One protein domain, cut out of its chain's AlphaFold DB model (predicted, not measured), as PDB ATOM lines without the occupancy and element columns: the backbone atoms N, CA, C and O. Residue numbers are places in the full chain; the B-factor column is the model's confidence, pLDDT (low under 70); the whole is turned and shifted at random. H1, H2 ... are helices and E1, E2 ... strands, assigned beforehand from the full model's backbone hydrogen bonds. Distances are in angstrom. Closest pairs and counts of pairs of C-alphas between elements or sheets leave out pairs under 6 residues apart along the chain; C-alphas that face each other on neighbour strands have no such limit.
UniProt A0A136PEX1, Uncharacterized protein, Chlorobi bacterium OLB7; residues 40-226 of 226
ATOM      1  N   ASN A  40      38.173  17.460 -39.958       68.38
ATOM      2  CA  ASN A  40      38.470  18.074 -41.246       68.38
ATOM      3  C   ASN A  40      39.909  17.780 -41.693       68.38
ATOM      4  O   ASN A  40      40.132  17.423 -42.844       68.38
ATOM      5  N   ASP A  41      40.870  17.825 -40.772       64.88
ATOM      6  CA  ASP A  41      42.278  17.547 -41.079       64.88
ATOM      7  C   ASP A  41      42.462  16.079 -41.475       64.88
ATOM      8  O   ASP A  41      43.149  15.776 -42.448       64.88
ATOM      9  N   LEU A  42      41.746  15.170 -40.800       63.34
ATOM     10  CA  LEU A  42      41.707  13.744 -41.140       63.34
ATOM     11  C   LEU A  42      41.203  13.499 -42.577       63.34
ATOM     12  O   LEU A  42      41.661  12.572 -43.245       63.34
ATOM     13  N   ALA A  43      40.270  14.323 -43.064       61.06
ATOM     14  CA  ALA A  43      39.728  14.220 -44.419       61.06
ATOM     15  C   ALA A  43      40.700  14.711 -45.508       61.06
ATOM     16  O   ALA A  43      40.523  14.365 -46.672       61.06
ATOM     17  N   HIS A  44      41.731  15.476 -45.143       64.56
ATOM     18  CA  HIS A  44      42.727  16.017 -46.070       64.56
ATOM     19  C   HIS A  44      44.073  15.281 -46.026       64.56
ATOM     20  O   HIS A  44      45.008  15.673 -46.728       64.56
ATOM     21  N   LEU A  45      44.189  14.208 -45.238       68.62
ATOM     22  CA  LEU A  45      45.418  13.424 -45.172       68.62
ATOM     23  C   LEU A  45      45.666  12.639 -46.471       68.62
ATOM     24  O   LEU A  45      44.730  12.049 -47.023       68.62
ATOM     25  N   PRO A  46      46.925  12.578 -46.943       71.62
ATOM     26  CA  PRO A  46      47.283  11.781 -48.108       71.62
ATOM     27  C   PRO A  46      47.074  10.285 -47.831       71.62
ATOM     28  O   PRO A  46      47.219   9.878 -46.681       71.62
ATOM     29  N   PRO A  47      46.802   9.461 -48.859       75.12
ATOM     30  CA  PRO A  47      46.604   8.018 -48.718       75.12
ATOM     31  C   PRO A  47      47.729   7.322 -47.934       75.12
ATOM     32  O   PRO A  47      48.908   7.563 -48.193       75.12
ATOM     33  N   GLU A  48      47.387   6.460 -46.973       79.44
ATOM     34  CA  GLU A  48      48.390   5.772 -46.152       79.44
ATOM     35  C   GLU A  48      49.061   4.653 -46.951       79.44
ATOM     36  O   GLU A  48      48.391   3.810 -47.548       79.44
ATOM     37  N   SER A  49      50.396   4.626 -46.959       85.69
ATOM     38  CA  SER A  49      51.131   3.600 -47.697       85.69
ATOM     39  C   SER A  49      51.168   2.272 -46.935       85.69
ATOM     40  O   SER A  49      51.688   2.237 -45.815       85.69
ATOM     41  N   PRO A  50      50.742   1.149 -47.550       88.38
ATOM     42  CA  PRO A  50      50.829  -0.167 -46.925       88.38
ATOM     43  C   PRO A  50      52.276  -0.594 -46.642       88.38
ATOM     44  O   PRO A  50      52.495  -1.419 -45.762       88.38
ATOM     45  N   LEU A  51      53.280  -0.015 -47.316       88.31
ATOM     46  CA  LEU A  51      54.694  -0.325 -47.072       88.31
ATOM     47  C   LEU A  51      55.209   0.150 -45.711       88.31
ATOM     48  O   LEU A  51      56.255  -0.326 -45.257       88.31
ATOM     49  N   ASN A  52      54.519   1.089 -45.063       85.94
ATOM     50  CA  ASN A  52      54.902   1.544 -43.728       85.94
ATOM     51  C   ASN A  52      54.738   0.424 -42.695       85.94
ATOM     52  O   ASN A  52      55.584   0.279 -41.818       85.94
ATOM     53  N   PHE A  53      53.723  -0.415 -42.883       87.62
ATOM     54  CA  PHE A  53      53.323  -1.450 -41.939       87.62
ATOM     55  C   PHE A  53      53.606  -2.875 -42.453       87.62
ATOM     56  O   PHE A  53      54.047  -3.733 -41.691       87.62
ATOM     57  N   ILE A  54      53.440  -3.141 -43.750       92.81
ATOM     58  CA  ILE A  54      53.684  -4.457 -44.357       92.81
ATOM     59  C   ILE A  54      55.123  -4.513 -44.881       92.81
ATOM     60  O   ILE A  54      55.526  -3.736 -45.746       92.81
ATOM     61  N   ALA A  55      55.918  -5.451 -44.363       92.62
ATOM     62  CA  ALA A  55      57.268  -5.730 -44.853       92.62
ATOM     63  C   ALA A  55      57.254  -6.554 -46.140       92.62
ATOM     64  O   ALA A  55      58.025  -6.286 -47.057       92.62
ATOM     65  N   MET A  56      56.379  -7.554 -46.196       94.19
ATOM     66  CA  MET A  56      56.233  -8.448 -47.337       94.19
ATOM     67  C   MET A  56      54.812  -8.998 -47.360       94.19
ATOM     68  O   MET A  56      54.247  -9.288 -46.305       94.19
ATOM     69  N   ALA A  57      54.254  -9.160 -48.556       96.25
ATOM     70  CA  ALA A  57      52.979  -9.827 -48.761       96.25
ATOM     71  C   ALA A  57      53.072 -10.771 -49.959       96.25
ATOM     72  O   ALA A  57      53.498 -10.375 -51.046       96.25
ATOM     73  N   THR A  58      52.641 -12.010 -49.766       96.06
ATOM     74  CA  THR A  58      52.708 -13.073 -50.767       96.06
ATOM     75  C   THR A  58      51.371 -13.790 -50.823       96.06
ATOM     76  O   THR A  58      50.824 -14.173 -49.792       96.06
ATOM     77  N   LEU A  59      50.849 -13.993 -52.030       95.44
ATOM     78  CA  LEU A  59      49.693 -14.844 -52.268       95.44
ATOM     79  C   LEU A  59      50.163 -16.231 -52.677       95.44
ATOM     80  O   LEU A  59      51.004 -16.370 -53.560       95.44
ATOM     81  N   THR A  60      49.587 -17.258 -52.067       94.44
ATOM     82  CA  THR A  60      49.802 -18.650 -52.466       94.44
ATOM     83  C   THR A  60      48.472 -19.357 -52.682       94.44
ATOM     84  O   THR A  60      47.494 -19.077 -51.993       94.44
ATOM     85  N   GLY A  61      48.417 -20.287 -53.630       90.88
ATOM     86  CA  GLY A  61      47.221 -21.072 -53.922       90.88
ATOM     87  C   GLY A  61      47.466 -22.073 -55.046       90.88
ATOM     88  O   GLY A  61      48.609 -22.427 -55.335       90.88
ATOM     89  N   GLY A  62      46.400 -22.500 -55.729       86.31
ATOM     90  CA  GLY A  62      46.502 -23.409 -56.883       86.31
ATOM     91  C   GLY A  62      47.312 -22.854 -58.068       86.31
ATOM     92  O   GLY A  62      47.714 -23.612 -58.944       86.31
ATOM     93  N   PHE A  63      47.585 -21.547 -58.078       86.06
ATOM     94  CA  PHE A  63      48.395 -20.830 -59.071       86.06
ATOM     95  C   PHE A  63      49.885 -20.720 -58.689       86.06
ATOM     96  O   PHE A  63      50.650 -20.052 -59.382       86.06
ATOM     97  N   GLY A  64      50.312 -21.352 -57.590       89.62
ATOM     98  CA  GLY A  64      51.660 -21.206 -57.040       89.62
ATOM     99  C   GLY A  64      51.778 -20.021 -56.079       89.62
ATOM    100  O   GLY A  64      50.779 -19.554 -55.535       89.62
ATOM    101  N   SER A  65      53.010 -19.562 -55.847       92.50
ATOM    102  CA  SER A  65      53.328 -18.454 -54.939       92.50
ATOM    103  C   SER A  65      53.710 -17.203 -55.729       92.50
ATOM    104  O   SER A  65      54.568 -17.260 -56.609       92.50
ATOM    105  N   GLN A  66      53.074 -16.074 -55.418       94.75
ATOM    106  CA  GLN A  66      53.301 -14.778 -56.050       94.75
ATOM    107  C   GLN A  66      53.529 -13.706 -54.984       94.75
ATOM    108  O   GLN A  66      52.658 -13.416 -54.162       94.75
ATOM    109  N   THR A  67      54.711 -13.093 -55.004       95.19
ATOM    110  CA  THR A  67      55.015 -11.942 -54.142       95.19
ATOM    111  C   THR A  67      54.341 -10.694 -54.700       95.19
ATOM    112  O   THR A  67      54.344 -10.476 -55.910       95.19
ATOM    113  N   GLY A  68      53.739  -9.899 -53.820       94.88
ATOM    114  CA  GLY A  68      53.054  -8.669 -54.195       94.88
ATOM    115  C   GLY A  68      54.031  -7.590 -54.636       94.88
ATOM    116  O   GLY A  68      55.145  -7.489 -54.120       94.88
ATOM    117  N   ILE A  69      53.598  -6.772 -55.589       94.75
ATOM    118  CA  ILE A  69      54.385  -5.663 -56.124       94.75
ATOM    119  C   ILE A  69      53.763  -4.359 -55.641       94.75
ATOM    120  O   ILE A  69      52.547  -4.185 -55.708       94.75
ATOM    121  N   TYR A  70      54.591  -3.439 -55.153       93.94
ATOM    122  CA  TYR A  70      54.127  -2.097 -54.828       93.94
ATOM    123  C   TYR A  70      53.769  -1.334 -56.106       93.94
ATOM    124  O   TYR A  70      54.567  -1.287 -57.045       93.94
ATOM    125  N   ALA A  71      52.592  -0.720 -56.127       92.44
ATOM    126  CA  ALA A  71      52.138   0.117 -57.225       92.44
ATOM    127  C   ALA A  71      51.266   1.263 -56.711       92.44
ATOM    128  O   ALA A  71      50.630   1.161 -55.666       92.44
ATOM    129  N   ASP A  72      51.186   2.331 -57.492       89.69
ATOM    130  CA  ASP A  72      50.281   3.445 -57.247       89.69
ATOM    131  C   ASP A  72      49.057   3.298 -58.167       89.69
ATOM    132  O   ASP A  72      49.155   3.360 -59.395       89.69
ATOM    133  N   SER A  73      47.889   3.042 -57.579       87.62
ATOM    134  CA  SER A  73      46.642   2.744 -58.289       87.62
ATOM    135  C   SER A  73      45.782   4.001 -58.418       87.62
ATOM    136  O   SER A  73      45.379   4.597 -57.424       87.62
ATOM    137  N   ILE A  74      45.465   4.402 -59.650       85.25
ATOM    138  CA  ILE A  74      44.602   5.566 -59.939       85.25
ATOM    139  C   ILE A  74      43.103   5.249 -59.894       85.25
ATOM    140  O   ILE A  74      42.276   6.152 -59.927       85.25
ATOM    141  N   GLN A  75      42.743   3.965 -59.868       85.44
ATOM    142  CA  GLN A  75      41.350   3.525 -59.935       85.44
ATOM    143  C   GLN A  75      40.921   2.737 -58.696       85.44
ATOM    144  O   GLN A  75      39.789   2.286 -58.658       85.44
ATOM    145  N   TYR A  76      41.770   2.555 -57.677       86.50
ATOM    146  CA  TYR A  76      41.479   1.699 -56.513       86.50
ATOM    147  C   TYR A  76      40.082   1.904 -55.901       86.50
ATOM    148  O   TYR A  76      39.376   0.925 -55.667       86.50
ATOM    149  N   SER A  77      39.661   3.157 -55.715       82.75
ATOM    150  CA  SER A  77      38.383   3.535 -55.100       82.75
ATOM    151  C   SER A  77      37.220   3.725 -56.085       82.75
ATOM    152  O   SER A  77      36.083   3.909 -55.645       82.75
ATOM    153  N   THR A  78      37.463   3.696 -57.400       83.75
ATOM    154  CA  THR A  78      36.468   4.092 -58.410       83.75
ATOM    155  C   THR A  78      36.361   3.045 -59.523       83.75
ATOM    156  O   THR A  78      37.170   3.057 -60.455       83.75
ATOM    157  N   PRO A  79      35.364   2.142 -59.455       85.00
ATOM    158  CA  PRO A  79      35.113   1.174 -60.510       85.00
ATOM    159  C   PRO A  79      34.514   1.866 -61.746       85.00
ATOM    160  O   PRO A  79      33.891   2.921 -61.623       85.00
ATOM    161  N   PRO A  80      34.634   1.263 -62.940       82.19
ATOM    162  CA  PRO A  80      34.089   1.835 -64.173       82.19
ATOM    163  C   PRO A  80      32.551   1.854 -64.233       82.19
ATOM    164  O   PRO A  80      31.992   2.635 -64.998       82.19
ATOM    165  N   ALA A  81      31.865   1.008 -63.457       84.94
ATOM    166  CA  ALA A  81      30.402   0.937 -63.416       84.94
ATOM    167  C   ALA A  81      29.873   1.027 -61.979       84.94
ATOM    168  O   ALA A  81      29.450   2.089 -61.530       84.94
ATOM    169  N   SER A  82      29.910  -0.081 -61.240       86.06
ATOM    170  CA  SER A  82      29.474  -0.140 -59.848       86.06
ATOM    171  C   SER A  82      30.274  -1.177 -59.070       86.06
ATOM    172  O   SER A  82      30.824  -2.124 -59.632       86.06
ATOM    173  N   TRP A  83      30.337  -0.987 -57.755       88.50
ATOM    174  CA  TRP A  83      30.816  -2.015 -56.843       88.50
ATOM    175  C   TRP A  83      29.793  -3.145 -56.748       88.50
ATOM    176  O   TRP A  83      28.592  -2.892 -56.613       88.50
ATOM    177  N   LEU A  84      30.265  -4.388 -56.753       89.06
ATOM    178  CA  LEU A  84      29.448  -5.513 -56.321       89.06
ATOM    179  C   LEU A  84      29.169  -5.409 -54.821       89.06
ATOM    180  O   LEU A  84      30.050  -5.083 -54.023       89.06
ATOM    181  N   SER A  85      27.936  -5.729 -54.435       80.69
ATOM    182  CA  SER A  85      27.505  -5.744 -53.033       80.69
ATOM    183  C   SER A  85      28.106  -6.904 -52.238       80.69
ATOM    184  O   SER A  85      28.257  -6.801 -51.021       80.69
ATOM    185  N   THR A  86      28.455  -7.999 -52.916       83.81
ATOM    186  CA  THR A  86      29.055  -9.185 -52.303       83.81
ATOM    187  C   THR A  86      30.541  -9.250 -52.655       83.81
ATOM    188  O   THR A  86      30.875  -9.259 -53.842       83.81
ATOM    189  N   PRO A  87      31.447  -9.329 -51.664       83.69
ATOM    190  CA  PRO A  87      32.871  -9.491 -51.925       83.69
ATOM    191  C   PRO A  87      33.169 -10.846 -52.575       83.69
ATOM    192  O   PRO A  87      32.578 -11.865 -52.216       83.69
ATOM    193  N   HIS A  88      34.136 -10.879 -53.494       88.62
ATOM    194  CA  HIS A  88      34.634 -12.138 -54.064       88.62
ATOM    195  C   HIS A  88      35.460 -12.960 -53.071       88.62
ATOM    196  O   HIS A  88      35.608 -14.167 -53.254       88.62
ATOM    197  N   LEU A  89      36.021 -12.292 -52.060       89.94
ATOM    198  CA  LEU A  89      36.869 -12.886 -51.039       89.94
ATOM    199  C   LEU A  89      36.113 -13.052 -49.727       89.94
ATOM    200  O   LEU A  89      35.364 -12.170 -49.303       89.94
ATOM    201  N   SER A  90      36.381 -14.160 -49.049       89.19
ATOM    202  CA  SER A  90      35.969 -14.385 -47.668       89.19
ATOM    203  C   SER A  90      37.038 -15.159 -46.902       89.19
ATOM    204  O   SER A  90      37.855 -15.871 -47.486       89.19
ATOM    205  N   LEU A  91      37.042 -14.995 -45.580       89.50
ATOM    206  CA  LEU A  91      37.931 -15.721 -44.679       89.50
ATOM    207  C   LEU A  91      37.434 -17.168 -44.520       89.50
ATOM    208  O   LEU A  91      36.257 -17.384 -44.228       89.50
ATOM    209  N   THR A  92      38.312 -18.158 -44.708       87.25
ATOM    210  CA  THR A  92      37.945 -19.589 -44.623       87.25
ATOM    211  C   THR A  92      38.356 -20.253 -43.324       87.25
ATOM    212  O   THR A  92      37.684 -21.172 -42.858       87.25
ATOM    213  N   ALA A  93      39.461 -19.803 -42.743       88.62
ATOM    214  CA  ALA A  93      40.009 -20.324 -41.505       88.62
ATOM    215  C   ALA A  93      40.659 -19.193 -40.705       88.62
ATOM    216  O   ALA A  93      40.896 -18.097 -41.216       88.62
ATOM    217  N   ALA A  94      40.917 -19.450 -39.426       89.19
ATOM    218  CA  ALA A  94      41.558 -18.473 -38.566       89.19
ATOM    219  C   ALA A  94      43.030 -18.300 -38.993       89.19
ATOM    220  O   ALA A  94      43.664 -19.297 -39.359       89.19
ATOM    221  N   PRO A  95      43.581 -17.073 -38.974       92.00
ATOM    222  CA  PRO A  95      44.979 -16.840 -39.299       92.00
ATOM    223  C   PRO A  95      45.932 -17.667 -38.439       92.00
ATOM    224  O   PRO A  95      45.696 -17.872 -37.249       92.00
ATOM    225  N   VAL A  96      47.029 -18.113 -39.042       92.50
ATOM    226  CA  VAL A  96      48.076 -18.883 -38.362       92.50
ATOM    227  C   VAL A  96      49.387 -18.120 -38.442       92.50
ATOM    228  O   VAL A  96      49.722 -17.556 -39.482       92.50
ATOM    229  N   VAL A  97      50.140 -18.125 -37.346       93.56
ATOM    230  CA  VAL A  97      51.456 -17.491 -37.265       93.56
ATOM    231  C   VAL A  97      52.543 -18.551 -37.365       93.56
ATOM    232  O   VAL A  97      52.467 -19.592 -36.714       93.56
ATOM    233  N   ALA A  98      53.563 -18.278 -38.169       92.56
ATOM    234  CA  ALA A  98      54.761 -19.097 -38.289       92.56
ATOM    235  C   ALA A  98      56.016 -18.247 -38.060       92.56
ATOM    236  O   ALA A  98      56.050 -17.062 -38.396       92.56
ATOM    237  N   ALA A  99      57.059 -18.856 -37.500       93.62
ATOM    238  CA  ALA A  99      58.372 -18.230 -37.404       93.62
ATOM    239  C   ALA A  99      59.068 -18.262 -38.770       93.62
ATOM    240  O   ALA A  99      59.112 -19.313 -39.408       93.62
ATOM    241  N   LEU A 100      59.654 -17.140 -39.193       89.75
ATOM    242  CA  LEU A 100      60.513 -17.105 -40.382       89.75
ATOM    243  C   LEU A 100      61.884 -17.735 -40.105       89.75
ATOM    244  O   LEU A 100      62.444 -18.411 -40.962       89.75
ATOM    245  N   GLY A 101      62.414 -17.549 -38.893       87.69
ATOM    246  CA  GLY A 101      63.650 -18.190 -38.440       87.69
ATOM    247  C   GLY A 101      63.384 -19.569 -37.839       87.69
ATOM    248  O   GLY A 101      63.268 -19.691 -36.619       87.69
ATOM    249  N   THR A 102      63.296 -20.603 -38.678       84.94
ATOM    250  CA  THR A 102      62.994 -21.984 -38.250       84.94
ATOM    251  C   THR A 102      64.166 -22.716 -37.597       84.94
ATOM    252  O   THR A 102      63.960 -23.736 -36.944       84.94
ATOM    253  N   ASP A 103      65.387 -22.195 -37.735       87.25
ATOM    254  CA  ASP A 103      66.595 -22.802 -37.158       87.25
ATOM    255  C   ASP A 103      66.589 -22.767 -35.621       87.25
ATOM    256  O   ASP A 103      67.233 -23.584 -34.961       87.25
ATOM    257  N   GLN A 104      65.816 -21.850 -35.033       88.75
ATOM    258  CA  GLN A 104      65.591 -21.777 -33.596       88.75
ATOM    259  C   GLN A 104      64.234 -22.392 -33.248       88.75
ATOM    260  O   GLN A 104      63.189 -21.761 -33.402       88.75
ATOM    261  N   GLN A 105      64.250 -23.612 -32.705       90.62
ATOM    262  CA  GLN A 105      63.035 -24.326 -32.282       90.62
ATOM    263  C   GLN A 105      62.197 -23.532 -31.267       90.62
ATOM    264  O   GLN A 105      60.972 -23.636 -31.264       90.62
ATOM    265  N   GLN A 106      62.836 -22.677 -30.460       92.00
ATOM    266  CA  GLN A 106      62.128 -21.767 -29.558       92.00
ATOM    267  C   GLN A 106      61.202 -20.804 -30.317       92.00
ATOM    268  O   GLN A 106      60.084 -20.559 -29.873       92.00
ATOM    269  N   ASN A 107      61.619 -20.291 -31.476       91.38
ATOM    270  CA  ASN A 107      60.795 -19.377 -32.267       91.38
ATOM    271  C   ASN A 107      59.588 -20.105 -32.862       91.38
ATOM    272  O   ASN A 107      58.480 -19.573 -32.854       91.38
ATOM    273  N   VAL A 108      59.776 -21.349 -33.309       91.44
ATOM    274  CA  VAL A 108      58.678 -22.198 -33.793       91.44
ATOM    275  C   VAL A 108      57.665 -22.461 -32.675       91.44
ATOM    276  O   VAL A 108      56.467 -22.270 -32.882       91.44
ATOM    277  N   ALA A 109      58.134 -22.815 -31.475       90.88
ATOM    278  CA  ALA A 109      57.271 -23.011 -30.311       90.88
ATOM    279  C   ALA A 109      56.517 -21.724 -29.928       90.88
ATOM    280  O   ALA A 109      55.308 -21.762 -29.713       90.88
ATOM    281  N   ASN A 110      57.192 -20.569 -29.938       91.50
ATOM    282  CA  ASN A 110      56.576 -19.270 -29.658       91.50
ATOM    283  C   ASN A 110      55.488 -18.901 -30.683       91.50
ATOM    284  O   ASN A 110      54.489 -18.278 -30.323       91.50
ATOM    285  N   ALA A 111      55.672 -19.247 -31.961       89.50
ATOM    286  CA  ALA A 111      54.658 -19.029 -32.995       89.50
ATOM    287  C   ALA A 111      53.429 -19.932 -32.788       89.50
ATOM    288  O   ALA A 111      52.295 -19.482 -32.941       89.50
ATOM    289  N   GLN A 112      53.637 -21.187 -32.383       89.12
ATOM    290  CA  GLN A 112      52.544 -22.113 -32.072       89.12
ATOM    291  C   GLN A 112      51.772 -21.697 -30.816       89.12
ATOM    292  O   GLN A 112      50.542 -21.718 -30.818       89.12
ATOM    293  N   GLN A 113      52.484 -21.273 -29.769       89.50
ATOM    294  CA  GLN A 113      51.880 -20.777 -28.534       89.50
ATOM    295  C   GLN A 113      50.994 -19.558 -28.798       89.50
ATOM    296  O   GLN A 113      49.887 -19.487 -28.274       89.50
ATOM    297  N   TRP A 114      51.418 -18.660 -29.692       89.25
ATOM    298  CA  TRP A 114      50.596 -17.525 -30.109       89.25
ATOM    299  C   TRP A 114      49.215 -17.953 -30.618       89.25
ATOM    300  O   TRP A 114      48.200 -17.441 -30.152       89.25
ATOM    301  N   GLY A 115      49.180 -18.914 -31.547       82.44
ATOM    302  CA  GLY A 115      47.930 -19.431 -32.109       82.44
ATOM    303  C   GLY A 115      47.083 -20.226 -31.110       82.44
ATOM    304  O   GLY A 115      45.876 -20.341 -31.300       82.44
ATOM    305  N   PHE A 116      47.694 -20.768 -30.053       84.31
ATOM    306  CA  PHE A 116      46.977 -21.426 -28.960       84.31
ATOM    307  C   PHE A 116      46.334 -20.417 -27.998       84.31
ATOM    308  O   PHE A 116      45.194 -20.604 -27.578       84.31
ATOM    309  N   GLU A 117      47.057 -19.352 -27.650       84.19
ATOM    310  CA  GLU A 117      46.607 -18.338 -26.690       84.19
ATOM    311  C   GLU A 117      45.583 -17.369 -27.286       84.19
ATOM    312  O   GLU A 117      44.678 -16.910 -26.586       84.19
ATOM    313  N   HIS A 118      45.695 -17.073 -28.582       81.50
ATOM    314  CA  HIS A 118      44.880 -16.065 -29.244       81.50
ATOM    315  C   HIS A 118      43.897 -16.710 -30.215       81.50
ATOM    316  O   HIS A 118      44.271 -17.429 -31.141       81.50
ATOM    317  N   LYS A 119      42.611 -16.379 -30.068       77.56
ATOM    318  CA  LYS A 119      41.621 -16.672 -31.105       77.56
ATOM    319  C   LYS A 119      41.816 -15.686 -32.259       77.56
ATOM    320  O   LYS A 119      41.262 -14.592 -32.244       77.56
ATOM    321  N   THR A 120      42.592 -16.089 -33.261       80.19
ATOM    322  CA  THR A 120      43.056 -15.205 -34.343       80.19
ATOM    323  C   THR A 120      41.956 -14.710 -35.285       80.19
ATOM    324  O   THR A 120      42.146 -13.703 -35.957       80.19
ATOM    325  N   ALA A 121      40.794 -15.366 -35.329       84.62
ATOM    326  CA  ALA A 121      39.587 -14.845 -35.972       84.62
ATOM    327  C   ALA A 121      38.320 -15.509 -35.419       84.62
ATOM    328  O   ALA A 121      38.353 -16.621 -34.879       84.62
ATOM    329  N   ASN A 122      37.166 -14.861 -35.601       81.75
ATOM    330  CA  ASN A 122      35.869 -15.464 -35.308       81.75
ATOM    331  C   ASN A 122      35.095 -15.800 -36.589       81.75
ATOM    332  O   ASN A 122      34.448 -14.951 -37.188       81.75
ATOM    333  N   LEU A 123      35.112 -17.080 -36.960       82.06
ATOM    334  CA  LEU A 123      34.496 -17.596 -38.189       82.06
ATOM    335  C   LEU A 123      32.996 -17.905 -38.055       82.06
ATOM    336  O   LEU A 123      32.410 -18.544 -38.929       82.06
ATOM    337  N   SER A 124      32.361 -17.522 -36.944       82.75
ATOM    338  CA  SER A 124      30.949 -17.830 -36.724       82.75
ATOM    339  C   SER A 124      30.063 -17.124 -37.750       82.75
ATOM    340  O   SER A 124      30.034 -15.896 -37.842       82.75
ATOM    341  N   THR A 125      29.256 -17.904 -38.467       80.00
ATOM    342  CA  THR A 125      28.255 -17.396 -39.417       80.00
ATOM    343  C   THR A 125      27.079 -16.693 -38.736       80.00
ATOM    344  O   THR A 125      26.234 -16.127 -39.427       80.00
ATOM    345  N   LEU A 126      27.021 -16.700 -37.400       83.12
ATOM    346  CA  LEU A 126      26.017 -15.990 -36.606       83.12
ATOM    347  C   LEU A 126      26.439 -14.560 -36.244       83.12
ATOM    348  O   LEU A 126      25.598 -13.762 -35.844       83.12
ATOM    349  N   LEU A 127      27.724 -14.216 -36.377       81.56
ATOM    350  CA  LEU A 127      28.184 -12.849 -36.135       81.56
ATOM    351  C   LEU A 127      27.671 -11.892 -37.207       81.56
ATOM    352  O   LEU A 127      27.458 -12.285 -38.355       81.56
ATOM    353  N   ALA A 128      27.538 -10.612 -36.870       75.25
ATOM    354  CA  ALA A 128      27.289  -9.591 -37.879       75.25
ATOM    355  C   ALA A 128      28.439  -9.585 -38.909       75.25
ATOM    356  O   ALA A 128      29.595  -9.704 -38.500       75.25
ATOM    357  N   PRO A 129      28.159  -9.432 -40.219       72.94
ATOM    358  CA  PRO A 129      29.180  -9.417 -41.267       72.94
ATOM    359  C   PRO A 129      30.443  -8.583 -40.979       72.94
ATOM    360  O   PRO A 129      31.521  -9.124 -41.210       72.94
ATOM    361  N   PRO A 130      30.380  -7.346 -40.432       70.06
ATOM    362  CA  PRO A 130      31.600  -6.587 -40.137       70.06
ATOM    363  C   PRO A 130      32.502  -7.271 -39.098       70.06
ATOM    364  O   PRO A 130      33.707  -7.307 -39.288       70.06
ATOM    365  N   LEU A 131      31.926  -7.902 -38.070       77.69
ATOM    366  CA  LEU A 131      32.673  -8.555 -36.983       77.69
ATOM    367  C   LEU A 131      33.304  -9.896 -37.393       77.69
ATOM    368  O   LEU A 131      34.033 -10.508 -36.616       77.69
ATOM    369  N   ARG A 132      32.983 -10.408 -38.589       77.88
ATOM    370  CA  ARG A 132      33.585 -11.643 -39.125       77.88
ATOM    371  C   ARG A 132      34.937 -11.394 -39.784       77.88
ATOM    372  O   ARG A 132      35.684 -12.346 -39.991       77.88
ATOM    373  N   ASN A 133      35.225 -10.142 -40.130       82.00
ATOM    374  CA  ASN A 133      36.430  -9.755 -40.856       82.00
ATOM    375  C   ASN A 133      37.500  -9.151 -39.934       82.00
ATOM    376  O   ASN A 133      38.472  -8.568 -40.420       82.00
ATOM    377  N   ASP A 134      37.320  -9.304 -38.621       87.56
ATOM    378  CA  ASP A 134      38.289  -8.904 -37.609       87.56
ATOM    379  C   ASP A 134      39.278 -10.055 -37.396       87.56
ATOM    380  O   ASP A 134      38.894 -11.185 -37.062       87.56
ATOM    381  N   VAL A 135      40.561  -9.769 -37.609       90.69
ATOM    382  CA  VAL A 135      41.652 -10.738 -37.486       90.69
ATOM    383  C   VAL A 135      42.728 -10.223 -36.540       90.69
ATOM    384  O   VAL A 135      43.087  -9.050 -36.574       90.69
ATOM    385  N   TYR A 136      43.260 -11.121 -35.715       91.31
ATOM    386  CA  TYR A 136      44.375 -10.849 -34.815       91.31
ATOM    387  C   TYR A 136      45.645 -11.470 -35.381       91.31
ATOM    388  O   TYR A 136      45.706 -12.676 -35.638       91.31
ATOM    389  N   LEU A 137      46.649 -10.627 -35.582       93.00
ATOM    390  CA  LEU A 137      47.917 -10.952 -36.216       93.00
ATOM    391  C   LEU A 137      49.060 -10.606 -35.261       93.00
ATOM    392  O   LEU A 137      48.902  -9.807 -34.341       93.00
ATOM    393  N   ARG A 138      50.222 -11.207 -35.494       92.94
ATOM    394  CA  ARG A 138      51.429 -10.934 -34.721       92.94
ATOM    395  C   ARG A 138      52.312  -9.920 -35.437       92.94
ATOM    396  O   ARG A 138      52.613 -10.097 -36.622       92.94
ATOM    397  N   GLY A 139      52.731  -8.886 -34.719       91.19
ATOM    398  CA  GLY A 139      53.670  -7.880 -35.204       91.19
ATOM    399  C   GLY A 139      55.122  -8.349 -35.117       91.19
ATOM    400  O   GLY A 139      55.484  -9.141 -34.249       91.19
ATOM    401  N   GLY A 140      55.966  -7.849 -36.021       90.75
ATOM    402  CA  GLY A 140      57.404  -8.109 -36.050       90.75
ATOM    403  C   GLY A 140      57.853  -8.844 -37.313       90.75
ATOM    404  O   GLY A 140      57.245  -9.823 -37.750       90.75
ATOM    405  N   CYS A 141      58.978  -8.399 -37.879       90.12
ATOM    406  CA  CYS A 141      59.520  -8.916 -39.141       90.12
ATOM    407  C   CYS A 141      60.016 -10.371 -39.085       90.12
ATOM    408  O   CYS A 141      60.457 -10.902 -40.099       90.12
ATOM    409  N   GLU A 142      59.988 -11.000 -37.916       91.38
ATOM    410  CA  GLU A 142      60.389 -12.389 -37.681       91.38
ATOM    411  C   GLU A 142      59.209 -13.378 -37.784       91.38
ATOM    412  O   GLU A 142      59.418 -14.595 -37.820       91.38
ATOM    413  N   TRP A 143      57.978 -12.860 -37.891       93.75
ATOM    414  CA  TRP A 143      56.746 -13.642 -37.955       93.75
ATOM    415  C   TRP A 143      56.077 -13.529 -39.328       93.75
ATOM    416  O   TRP A 143      55.942 -12.449 -39.909       93.75
ATOM    417  N   ALA A 144      55.613 -14.662 -39.842       94.75
ATOM    418  CA  ALA A 144      54.754 -14.737 -41.011       94.75
ATOM    419  C   ALA A 144      53.324 -15.042 -40.565       94.75
ATOM    420  O   ALA A 144      53.051 -16.096 -39.988       94.75
ATOM    421  N   ASN A 145      52.407 -14.126 -40.854       95.44
ATOM    422  CA  ASN A 145      50.985 -14.303 -40.610       95.44
ATOM    423  C   ASN A 145      50.329 -14.832 -41.883       95.44
ATOM    424  O   ASN A 145      50.307 -14.155 -42.906       95.44
ATOM    425  N   THR A 146      49.794 -16.045 -41.826       95.19
ATOM    426  CA  THR A 146      49.079 -16.671 -42.939       95.19
ATOM    427  C   THR A 146      47.586 -16.481 -42.736       95.19
ATOM    428  O   THR A 146      47.017 -17.046 -41.805       95.19
ATOM    429  N   ILE A 147      46.955 -15.705 -43.612       94.88
ATOM    430  CA  ILE A 147      45.520 -15.408 -43.616       94.88
ATOM    431  C   ILE A 147      44.855 -16.269 -44.703       94.88
ATOM    432  O   ILE A 147      45.061 -16.012 -45.894       94.88
ATOM    433  N   PRO A 148      44.076 -17.301 -44.333       93.81
ATOM    434  CA  PRO A 148      43.414 -18.186 -45.283       93.81
ATOM    435  C   PRO A 148      42.153 -17.525 -45.839       93.81
ATOM    436  O   PRO A 148      41.198 -17.245 -45.112       93.81
ATOM    437  N   LEU A 149      42.132 -17.299 -47.144       92.69
ATOM    438  CA  LEU A 149      41.016 -16.712 -47.870       92.69
ATOM    439  C   LEU A 149      40.467 -17.727 -48.881       92.69
ATOM    440  O   LEU A 149      41.114 -18.703 -49.257       92.69
ATOM    441  N   THR A 150      39.257 -17.496 -49.364       92.00
ATOM    442  CA  THR A 150      38.768 -18.141 -50.581       92.00
ATOM    443  C   THR A 150      38.263 -17.090 -51.528       92.00
ATOM    444  O   THR A 150      37.559 -16.160 -51.140       92.00
ATOM    445  N   VAL A 151      38.608 -17.280 -52.787       90.12
ATOM    446  CA  VAL A 151      37.913 -16.673 -53.903       90.12
ATOM    447  C   VAL A 151      36.661 -17.515 -54.147       90.12
ATOM    448  O   VAL A 151      36.739 -18.746 -54.150       90.12
ATOM    449  N   GLY A 152      35.500 -16.876 -54.288       77.56
ATOM    450  CA  GLY A 152      34.243 -17.553 -54.618       77.56
ATOM    451  C   GLY A 152      34.259 -18.225 -56.002       77.56
ATOM    452  O   GLY A 152      35.301 -18.424 -56.618       77.56
ATOM    453  N   GLY A 153      33.082 -18.544 -56.547       78.56
ATOM    454  CA  GLY A 153      32.957 -19.193 -57.866       78.56
ATOM    455  C   GLY A 153      33.388 -18.339 -59.070       78.56
ATOM    456  O   GLY A 153      33.222 -18.769 -60.207       78.56
ATOM    457  N   THR A 154      33.900 -17.128 -58.837       86.69
ATOM    458  CA  THR A 154      34.306 -16.178 -59.875       86.69
ATOM    459  C   THR A 154      35.820 -16.144 -59.991       86.69
ATOM    460  O   THR A 154      36.525 -16.023 -58.995       86.69
ATOM    461  N   THR A 155      36.318 -16.205 -61.219       91.81
ATOM    462  CA  THR A 155      37.743 -16.072 -61.507       91.81
ATOM    463  C   THR A 155      38.201 -14.625 -61.375       91.81
ATOM    464  O   THR A 155      37.669 -13.745 -62.056       91.81
ATOM    465  N   ILE A 156      39.214 -14.396 -60.542       94.38
ATOM    466  CA  ILE A 156      39.809 -13.079 -60.295       94.38
ATOM    467  C   ILE A 156      41.119 -12.953 -61.069       94.38
ATOM    468  O   ILE A 156      41.912 -13.892 -61.113       94.38
ATOM    469  N   THR A 157      41.334 -11.796 -61.688       93.69
ATOM    470  CA  THR A 157      42.507 -11.489 -62.528       93.69
ATOM    471  C   THR A 157      43.429 -10.451 -61.895       93.69
ATOM    472  O   THR A 157      44.611 -10.401 -62.215       93.69
ATOM    473  N   SER A 158      42.912  -9.633 -60.976       93.50
ATOM    474  CA  SER A 158      43.700  -8.648 -60.235       93.50
ATOM    475  C   SER A 158      43.248  -8.592 -58.783       93.50
ATOM    476  O   SER A 158      42.047  -8.567 -58.493       93.50
ATOM    477  N   ILE A 159      44.223  -8.567 -57.878       95.06
ATOM    478  CA  ILE A 159      44.041  -8.351 -56.445       95.06
ATOM    479  C   ILE A 159      44.922  -7.167 -56.041       95.06
ATOM    480  O   ILE A 159      46.111  -7.137 -56.352       95.06
ATOM    481  N   GLU A 160      44.351  -6.196 -55.332       94.31
ATOM    482  CA  GLU A 160      45.078  -5.060 -54.760       94.31
ATOM    483  C   GLU A 160      44.746  -4.906 -53.278       94.31
ATOM    484  O   GLU A 160      43.579  -4.840 -52.901       94.31
ATOM    485  N   LEU A 161      45.771  -4.800 -52.439       93.38
ATOM    486  CA  LEU A 161      45.656  -4.532 -51.011       93.38
ATOM    487  C   LEU A 161      46.086  -3.095 -50.717       93.38
ATOM    488  O   LEU A 161      47.154  -2.668 -51.153       93.38
ATOM    489  N   SER A 162      45.287  -2.373 -49.936       90.94
ATOM    490  CA  SER A 162      45.631  -1.045 -49.419       90.94
ATOM    491  C   SER A 162      45.097  -0.834 -48.004       90.94
ATOM    492  O   SER A 162      44.299  -1.628 -47.492       90.94
ATOM    493  N   LEU A 163      45.538   0.257 -47.382       87.19
ATOM    494  CA  LEU A 163      45.034   0.731 -46.102       87.19
ATOM    495  C   LEU A 163      43.817   1.630 -46.334       87.19
ATOM    496  O   LEU A 163      43.805   2.484 -47.216       87.19
ATOM    497  N   LEU A 164      42.787   1.456 -45.509       79.88
ATOM    498  CA  LEU A 164      41.568   2.265 -45.547       79.88
ATOM    499  C   LEU A 164      41.592   3.419 -44.529       79.88
ATOM    500  O   LEU A 164      40.542   3.971 -44.201       79.88
ATOM    501  N   GLY A 165      42.771   3.761 -44.005       63.69
ATOM    502  CA  GLY A 165      42.960   4.658 -42.862       63.69
ATOM    503  C   GLY A 165      42.714   6.155 -43.101       63.69
ATOM    504  O   GLY A 165      42.682   6.901 -42.128       63.69
ATOM    505  N   ASN A 166      42.520   6.631 -44.336       60.25
ATOM    506  CA  ASN A 166      42.411   8.073 -44.632       60.25
ATOM    507  C   ASN A 166      41.758   8.381 -45.997       60.25
ATOM    508  O   ASN A 166      41.159   7.502 -46.606       60.25
ATOM    509  N   ALA A 167      41.815   9.644 -46.447       51.56
ATOM    510  CA  ALA A 167      40.991  10.252 -47.503       51.56
ATOM    511  C   ALA A 167      40.798   9.423 -48.799       51.56
ATOM    512  O   ALA A 167      39.713   9.455 -49.386       51.56
ATOM    513  N   ALA A 168      41.782   8.591 -49.166       48.00
ATOM    514  CA  ALA A 168      41.703   7.585 -50.235       48.00
ATOM    515  C   ALA A 168      40.517   6.616 -50.120       48.00
ATOM    516  O   ALA A 168      39.908   6.252 -51.124       48.00
ATOM    517  N   SER A 169      40.186   6.177 -48.907       53.22
ATOM    518  CA  SER A 169      39.161   5.159 -48.656       53.22
ATOM    519  C   SER A 169      37.750   5.721 -48.541       53.22
ATOM    520  O   SER A 169      36.779   4.974 -48.655       53.22
ATOM    521  N   ARG A 170      37.627   7.038 -48.340       59.22
ATOM    522  CA  ARG A 170      36.339   7.741 -48.299       59.22
ATOM    523  C   ARG A 170      35.801   8.065 -49.693       59.22
ATOM    524  O   ARG A 170      34.631   8.402 -49.819       59.22
ATOM    525  N   GLY A 171      36.642   7.948 -50.726       60.34
ATOM    526  CA  GLY A 171      36.315   8.370 -52.091       60.34
ATOM    527  C   GLY A 171      36.373   9.889 -52.293       60.34
ATOM    528  O   GLY A 171      36.003  10.368 -53.360       60.34
ATOM    529  N   ASP A 172      36.855  10.630 -51.288       54.94
ATOM    530  CA  ASP A 172      36.895  12.098 -51.270       54.94
ATOM    531  C   ASP A 172      38.160  12.660 -51.958       54.94
ATOM    532  O   ASP A 172      38.225  13.846 -52.284       54.94
ATOM    533  N   THR A 173      39.167  11.822 -52.224       56.88
ATOM    534  CA  THR A 173      40.392  12.205 -52.948       56.88
ATOM    535  C   THR A 173      40.413  11.699 -54.381       56.88
ATOM    536  O   THR A 173      40.256  10.506 -54.636       56.88
ATOM    537  N   GLN A 174      40.734  12.602 -55.308       59.72
ATOM    538  CA  GLN A 174      41.183  12.269 -56.659       59.72
ATOM    539  C   GLN A 174      42.714  12.160 -56.643       59.72
ATOM    540  O   GLN A 174      43.396  13.145 -56.368       59.72
ATOM    541  N   GLY A 175      43.266  10.973 -56.891       68.69
ATOM    542  CA  GLY A 175      44.715  10.768 -56.859       68.69
ATOM    543  C   GLY A 175      45.131   9.304 -56.929       68.69
ATOM    544  O   GLY A 175      44.312   8.411 -57.130       68.69
ATOM    545  N   THR A 176      46.430   9.070 -56.775       80.19
ATOM    546  CA  THR A 176      47.018   7.731 -56.697       80.19
ATOM    547  C   THR A 176      46.927   7.174 -55.283       80.19
ATOM    548  O   THR A 176      47.345   7.827 -54.327       80.19
ATOM    549  N   ILE A 177      46.426   5.949 -55.159       86.12
ATOM    550  CA  ILE A 177      46.344   5.208 -53.902       86.12
ATOM    551  C   ILE A 177      47.459   4.154 -53.891       86.12
ATOM    552  O   ILE A 177      47.529   3.355 -54.828       86.12
ATOM    553  N   PRO A 178      48.329   4.122 -52.870       89.00
ATOM    554  CA  PRO A 178      49.413   3.156 -52.785       89.00
ATOM    555  C   PRO A 178      48.854   1.764 -52.463       89.00
ATOM    556  O   PRO A 178      48.111   1.577 -51.496       89.00
ATOM    557  N   VAL A 179      49.201   0.772 -53.278       92.06
ATOM    558  CA  VAL A 179      48.698  -0.600 -53.164       92.06
ATOM    559  C   VAL A 179      49.825  -1.624 -53.242       92.06
ATOM    560  O   VAL A 179      50.873  -1.395 -53.846       92.06
ATOM    561  N   ILE A 180      49.578  -2.797 -52.669       95.31
ATOM    562  CA  ILE A 180      50.305  -4.022 -53.002       95.31
ATOM    563  C   ILE A 180      49.434  -4.814 -53.971       95.31
ATOM    564  O   ILE A 180      48.265  -5.068 -53.690       95.31
ATOM    565  N   ARG A 181      49.990  -5.189 -55.118       95.31
ATOM    566  CA  ARG A 181      49.242  -5.689 -56.268       95.31
ATOM    567  C   ARG A 181      49.726  -7.064 -56.717       95.31
ATOM    568  O   ARG A 181      50.928  -7.333 -56.739       95.31
ATOM    569  N   TRP A 182      48.772  -7.882 -57.158       95.56
ATOM    570  CA  TRP A 182      48.979  -9.167 -57.820       95.56
ATOM    571  C   TRP A 182      48.104  -9.231 -59.085       95.56
ATOM    572  O   TRP A 182      46.878  -9.207 -58.990       95.56
ATOM    573  N   GLU A 183      48.729  -9.260 -60.266       87.75
ATOM    574  CA  GLU A 183      48.046  -9.203 -61.581       87.75
ATOM    575  C   GLU A 183      48.479 -10.309 -62.553       87.75
ATOM    576  O   GLU A 183      47.914 -10.464 -63.632       87.75
ATOM    577  N   THR A 184      49.502 -11.090 -62.208       75.38
ATOM    578  CA  THR A 184      50.100 -12.085 -63.109       75.38
ATOM    579  C   THR A 184      49.470 -13.472 -62.958       75.38
ATOM    580  O   THR A 184      50.050 -14.466 -63.394       75.38
ATOM    581  N   GLY A 185      48.305 -13.571 -62.310       74.75
ATOM    582  CA  GLY A 185      47.665 -14.835 -61.957       74.75
ATOM    583  C   GLY A 185      46.164 -14.873 -62.225       74.75
ATOM    584  O   GLY A 185      45.477 -13.857 -62.271       74.75
ATOM    585  N   THR A 186      45.663 -16.097 -62.363       88.75
ATOM    586  CA  THR A 186      44.235 -16.414 -62.358       88.75
ATOM    587  C   THR A 186      43.907 -16.983 -60.983       88.75
ATOM    588  O   THR A 186      44.279 -18.117 -60.676       88.75
ATOM    589  N   TYR A 187      43.250 -16.195 -60.137       92.50
ATOM    590  CA  TYR A 187      42.976 -16.565 -58.750       92.50
ATOM    591  C   TYR A 187      41.587 -17.204 -58.640       92.50
ATOM    592  O   TYR A 187      40.575 -16.588 -58.984       92.50
ATOM    593  N   THR A 188      41.541 -18.446 -58.154       92.25
ATOM    594  CA  THR A 188      40.312 -19.213 -57.904       92.25
ATOM    595  C   THR A 188      40.478 -20.101 -56.671       92.25
ATOM    596  O   THR A 188      41.590 -20.503 -56.325       92.25
ATOM    597  N   GLY A 189      39.361 -20.431 -56.015       91.62
ATOM    598  CA  GLY A 189      39.343 -21.347 -54.875       91.62
ATOM    599  C   GLY A 189      40.075 -20.812 -53.643       91.62
ATOM    600  O   GLY A 189      40.105 -19.607 -53.390       91.62
ATOM    601  N   ALA A 190      40.642 -21.725 -52.852       93.25
ATOM    602  CA  ALA A 190      41.358 -21.382 -51.629       93.25
ATOM    603  C   ALA A 190      42.708 -20.721 -51.942       93.25
ATOM    604  O   ALA A 190      43.512 -21.248 -52.716       93.25
ATOM    605  N   ILE A 191      42.957 -19.585 -51.296       94.69
ATOM    606  CA  ILE A 191      44.201 -18.823 -51.393       94.69
ATOM    607  C   ILE A 191      44.672 -18.467 -49.983       94.69
ATOM    608  O   ILE A 191      43.862 -18.283 -49.081       94.69
ATOM    609  N   SER A 192      45.970 -18.307 -49.778       95.44
ATOM    610  CA  SER A 192      46.506 -17.801 -48.517       95.44
ATOM    611  C   SER A 192      47.283 -16.523 -48.770       95.44
ATOM    612  O   SER A 192      48.191 -16.495 -49.602       95.44
ATOM    613  N   LEU A 193      46.929 -15.477 -48.031       96.00
ATOM    614  CA  LEU A 193      47.680 -14.236 -47.967       96.00
ATOM    615  C   LEU A 193      48.671 -14.335 -46.809       96.00
ATOM    616  O   LEU A 193      48.284 -14.340 -45.645       96.00
ATOM    617  N   ILE A 194      49.951 -14.441 -47.137       96.56
ATOM    618  CA  ILE A 194      51.045 -14.483 -46.171       96.56
ATOM    619  C   ILE A 194      51.599 -13.071 -46.048       96.56
ATOM    620  O   ILE A 194      52.093 -12.522 -47.032       96.56
ATOM    621  N   VAL A 195      51.526 -12.488 -44.854       95.88
ATOM    622  CA  VAL A 195      52.031 -11.141 -44.571       95.88
ATOM    623  C   VAL A 195      53.034 -11.146 -43.429       95.88
ATOM    624  O   VAL A 195      52.841 -11.788 -42.397       95.88
ATOM    625  N   THR A 196      54.098 -10.376 -43.609       95.88
ATOM    626  CA  THR A 196      55.061 -10.040 -42.561       95.88
ATOM    627  C   THR A 196      54.869  -8.576 -42.207       95.88
ATOM    628  O   THR A 196      54.865  -7.717 -43.091       95.88
ATOM    629  N   LEU A 197      54.686  -8.295 -40.920       94.62
ATOM    630  CA  LEU A 197      54.264  -6.991 -40.415       94.62
ATOM    631  C   LEU A 197      55.407  -6.347 -39.628       94.62
ATOM    632  O   LEU A 197      56.056  -7.015 -38.829       94.62
ATOM    633  N   LYS A 198      55.679  -5.062 -39.861       92.62
ATOM    634  CA  LYS A 198      56.806  -4.337 -39.250       92.62
ATOM    635  C   LYS A 198      56.513  -3.873 -37.831       92.62
ATOM    636  O   LYS A 198      57.415  -3.862 -37.000       92.62
ATOM    637  N   GLU A 199      55.277  -3.468 -37.584       87.44
ATOM    638  CA  GLU A 199      54.853  -2.794 -36.360       87.44
ATOM    639  C   GLU A 199      53.517  -3.345 -35.858       87.44
ATOM    640  O   GLU A 199      52.773  -3.978 -36.608       87.44
ATOM    641  N   CYS A 200      53.246  -3.131 -34.572       89.44
ATOM    642  CA  CYS A 200      51.978  -3.461 -33.931       89.44
ATOM    643  C   CYS A 200      51.009  -2.276 -34.054       89.44
ATOM    644  O   CYS A 200      51.442  -1.129 -34.178       89.44
ATOM    645  N   GLY A 201      49.705  -2.537 -34.002       89.38
ATOM    646  CA  GLY A 201      48.671  -1.516 -34.153       89.38
ATOM    647  C   GLY A 201      47.376  -2.048 -34.758       89.38
ATOM    648  O   GLY A 201      47.265  -3.223 -35.105       89.38
ATOM    649  N   ASP A 202      46.402  -1.153 -34.898       88.69
ATOM    650  CA  ASP A 202      45.100  -1.457 -35.487       88.69
ATOM    651  C   ASP A 202      44.995  -0.860 -36.888       88.69
ATOM    652  O   ASP A 202      45.053   0.358 -37.069       88.69
ATOM    653  N   PHE A 203      44.781  -1.718 -37.883       87.31
ATOM    654  CA  PHE A 203      44.778  -1.316 -39.285       87.31
ATOM    655  C   PHE A 203      43.469  -1.698 -39.964       87.31
ATOM    656  O   PHE A 203      42.989  -2.828 -39.868       87.31
ATOM    657  N   ARG A 204      42.887  -0.750 -40.701       87.56
ATOM    658  CA  ARG A 204      41.752  -1.024 -41.590       87.56
ATOM    659  C   ARG A 204      42.290  -1.397 -42.956       87.56
ATOM    660  O   ARG A 204      42.936  -0.571 -43.594       87.56
ATOM    661  N   ILE A 205      42.001  -2.606 -43.412       88.88
ATOM    662  CA  ILE A 205      42.507  -3.129 -44.680       88.88
ATOM    663  C   ILE A 205      41.380  -3.236 -45.699       88.88
ATOM    664  O   ILE A 205      40.278  -3.689 -45.381       88.88
ATOM    665  N   GLY A 206      41.687  -2.854 -46.935       90.62
ATOM    666  CA  GLY A 206      40.857  -3.091 -48.105       90.62
ATOM    667  C   GLY A 206      41.590  -3.980 -49.099       90.62
ATOM    668  O   GLY A 206      42.704  -3.668 -49.522       90.62
ATOM    669  N   ILE A 207      40.958  -5.079 -49.497       92.62
ATOM    670  CA  ILE A 207      41.423  -5.944 -50.578       92.62
ATOM    671  C   ILE A 207      40.431  -5.827 -51.729       92.62
ATOM    672  O   ILE A 207      39.331  -6.384 -51.695       92.62
ATOM    673  N   ARG A 208      40.833  -5.087 -52.758       92.69
ATOM    674  CA  ARG A 208      40.093  -4.947 -54.006       92.69
ATOM    675  C   ARG A 208      40.376  -6.150 -54.889       92.69
ATOM    676  O   ARG A 208      41.520  -6.574 -55.027       92.69
ATOM    677  N   THR A 209      39.342  -6.649 -55.546       93.81
ATOM    678  CA  THR A 209      39.442  -7.721 -56.537       93.81
ATOM    679  C   THR A 209      38.724  -7.333 -57.818       93.81
ATOM    680  O   THR A 209      37.675  -6.687 -57.763       93.81
ATOM    681  N   ILE A 210      39.285  -7.743 -58.954       93.50
ATOM    682  CA  ILE A 210      38.686  -7.568 -60.280       93.50
ATOM    683  C   ILE A 210      38.492  -8.945 -60.911       93.50
ATOM    684  O   ILE A 210      39.439  -9.732 -60.999       93.50
ATOM    685  N   SER A 211      37.261  -9.250 -61.321       92.62
ATOM    686  CA  SER A 211      36.936 -10.494 -62.017       92.62
ATOM    687  C   SER A 211      37.395 -10.466 -63.475       92.62
ATOM    688  O   SER A 211      37.608  -9.407 -64.064       92.62
ATOM    689  N   ASN A 212      37.471 -11.636 -64.110       90.81
ATOM    690  CA  ASN A 212      37.704 -11.717 -65.555       90.81
ATOM    691  C   ASN A 212      36.580 -11.065 -66.393       90.81
ATOM    692  O   ASN A 212      36.797 -10.715 -67.547       90.81
ATOM    693  N   ALA A 213      35.383 -10.893 -65.822       89.69
ATOM    694  CA  ALA A 213      34.284 -10.161 -66.452       89.69
ATOM    695  C   ALA A 213      34.389  -8.635 -66.255       89.69
ATOM    696  O   ALA A 213      33.586  -7.887 -66.806       89.69
ATOM    697  N   GLY A 214      35.391  -8.167 -65.503       89.31
ATOM    698  CA  GLY A 214      35.573  -6.758 -65.180       89.31
ATOM    699  C   GLY A 214      34.707  -6.281 -64.016       89.31
ATOM    700  O   GLY A 214      34.528  -5.074 -63.882       89.31
ATOM    701  N   ASP A 215      34.195  -7.187 -63.177       91.06
ATOM    702  CA  ASP A 215      33.439  -6.840 -61.970       91.06
ATOM    703  C   ASP A 215      34.367  -6.529 -60.803       91.06
ATOM    704  O   ASP A 215      35.373  -7.209 -60.583       91.06
ATOM    705  N   TRP A 216      34.002  -5.514 -60.024       92.31
ATOM    706  CA  TRP A 216      34.826  -4.990 -58.944       92.31
ATOM    707  C   TRP A 216      34.170  -5.280 -57.604       92.31
ATOM    708  O   TRP A 216      33.009  -4.936 -57.386       92.31
ATOM    709  N   ALA A 217      34.928  -5.866 -56.683       91.12
ATOM    710  CA  ALA A 217      34.465  -6.108 -55.323       91.12
ATOM    711  C   ALA A 217      35.566  -5.800 -54.306       91.12
ATOM    712  O   ALA A 217      36.752  -5.992 -54.583       91.12
ATOM    713  N   MET A 218      35.162  -5.349 -53.120       90.06
ATOM    714  CA  MET A 218      36.064  -5.000 -52.025       90.06
ATOM    715  C   MET A 218      35.792  -5.896 -50.822       90.06
ATOM    716  O   MET A 218      34.677  -5.933 -50.308       90.06
ATOM    717  N   TYR A 219      36.824  -6.585 -50.348       89.69
ATOM    718  CA  TYR A 219      36.835  -7.178 -49.020       89.69
ATOM    719  C   TYR A 219      37.437  -6.177 -48.037       89.69
ATOM    720  O   TYR A 219      38.564  -5.726 -48.222       89.69
ATOM    721  N   GLN A 220      36.692  -5.838 -46.990       87.94
ATOM    722  CA  GLN A 220      37.163  -4.976 -45.912       87.94
ATOM    723  C   GLN A 220      37.337  -5.796 -44.636       87.94
ATOM    724  O   GLN A 220      36.432  -6.547 -44.266       87.94
ATOM    725  N   GLY A 221      38.460  -5.600 -43.946       87.56
ATOM    726  CA  GLY A 221      38.724  -6.207 -42.643       87.56
ATOM    727  C   GLY A 221      39.456  -5.276 -41.685       87.56
ATOM    728  O   GLY A 221      40.037  -4.267 -42.097       87.56
ATOM    729  N   PHE A 222      39.418  -5.630 -40.404       89.44
ATOM    730  CA  PHE A 222      40.188  -4.979 -39.347       89.44
ATOM    731  C   PHE A 222      41.283  -5.921 -38.873       89.44
ATOM    732  O   PHE A 222      41.025  -7.081 -38.554       89.44
ATOM    733  N   TRP A 223      42.520  -5.440 -38.892       91.56
ATOM    734  CA  TRP A 223      43.691  -6.201 -38.485       91.56
ATOM    735  C   TRP A 223      44.199  -5.633 -37.169       91.56
ATOM    736  O   TRP A 223      44.692  -4.507 -37.130       91.56
ATOM    737  N   HIS A 224      44.069  -6.426 -36.112       91.06
ATOM    738  CA  HIS A 224      44.595  -6.144 -34.784       91.06
ATOM    739  C   HIS A 224      45.961  -6.803 -34.656       91.06
ATOM    740  O   HIS A 224      46.062  -8.031 -34.627       91.06
ATOM    741  N   VAL A 225      47.019  -6.005 -34.632       90.75
ATOM    742  CA  VAL A 225      48.394  -6.499 -34.666       90.75
ATOM    743  C   VAL A 225      49.026  -6.264 -33.314       90.75
ATOM    744  O   VAL A 225      49.123  -5.122 -32.867       90.75
ATOM    745  N   VAL A 226      49.451  -7.351 -32.681       87.00
ATOM    746  CA  VAL A 226      49.966  -7.359 -31.309       87.00
ATOM    747  C   VAL A 226      51.393  -7.884 -31.281       87.00
ATOM    748  O   VAL A 226      51.712  -8.808 -32.068       87.00
TER     749      VAL A 226
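What this domain is: This is residues 40 to 226 of the 226 residues of an uncharacterized protein of Chlorobi bacterium OLB7 (UniProt A0A136PEX1). Two strongly twisted six-strand sheets lie face to face as a sandwich, E1, E2, E4, E5, E7 and E10 in one, E3, E9, E8, E11, E12 and E6 in the other. Helix H2 packs along E5 at one end, and short H1 lies far from the middle, near H4. The 187 printed residues hold four named helices and twelve named strands, in the order H1 E1 E2 E3 E4 E5 H2 H3 E6 E7 E8 H4 E9 E10 E11 E12; the class is mixed, helices and strands. The first sheet is branched and antiparallel; the second runs E3 E9 E8 E11 E12 E6 and is mixed. The whole is compact, with a radius of gyration of the C-alphas of 16.4 A and spans of 51 by 41 by 35 A.

Where its parts are: The branched sheet has E1, residues 54 to 61, E2, 64 to 67, E4, 89 to 91, E5, 96 to 99, E7, 140 to 151 and 27.8 A long, and E10, 190 to 197 and 22.3 A. The other has E3, 69 to 73, E6, 134 to 137, E8, 156 to 163, E9, 177 to 182, E11, 201 to 211 and 31.5 A, and E12, 216 to 225 and 27.9 A. The helices are H1, 40 to 43, H2, 105 to 117 and 18.4 A, H3, 129 to 132, and H4, 167 to 170. C-alpha 40 is at (38.470, 18.074, -41.246), C-alpha 225 at (48.394, -6.499, -34.666).

How they stand to each other: E7 bends by 75 degrees at residue 143; E4 and E5 lie on one side of it, E10 on the other side. N 150 and O 90 are 2.9 A apart, N 98 and O 144 2.9 A, N 147 and O 193 2.8 A, each within hydrogen-bond range. E1 is the antiparallel neighbour of E10, with N 58 and O 194 at 2.8 A, and forms a hairpin with E2. E2 runs on into E3 at 63 degrees. In the second sheet E11 and E12 form a hairpin, with N 207 and O 219 at 2.8 A; E12 and E6 are parallel, with N 137 and O 224 at 2.8 A. The facing parts of the sheets are 10.4 A centre to centre, the strands of the one at 31 degrees to those of the other. H2 is on the branched sheet at a height of 5.4 A, only just over E5, on which 3 of its C-alphas fall; those of Ala 98 and Ala 111 are the closest, 5.3 A. H3 and H4 only graze the second sheet. H1 and H4 are close but not clearly touching, C-alphas 43 and 167 closest at 5.2 A. In H2 every O i to N i+4 pair is within hydrogen-bond range; H1, H3 and H4 are too short for such a pair.

The domain as a whole: The C-alphas farthest apart, of Ala 81 and Gln 105, are 51.7 A apart. The printed part has no cut. The links E3 to E4 and H2 to H3 are long. Mean pLDDT of the printed part is 86.2; residues 40 to 45 and 165 to 175 are under 70.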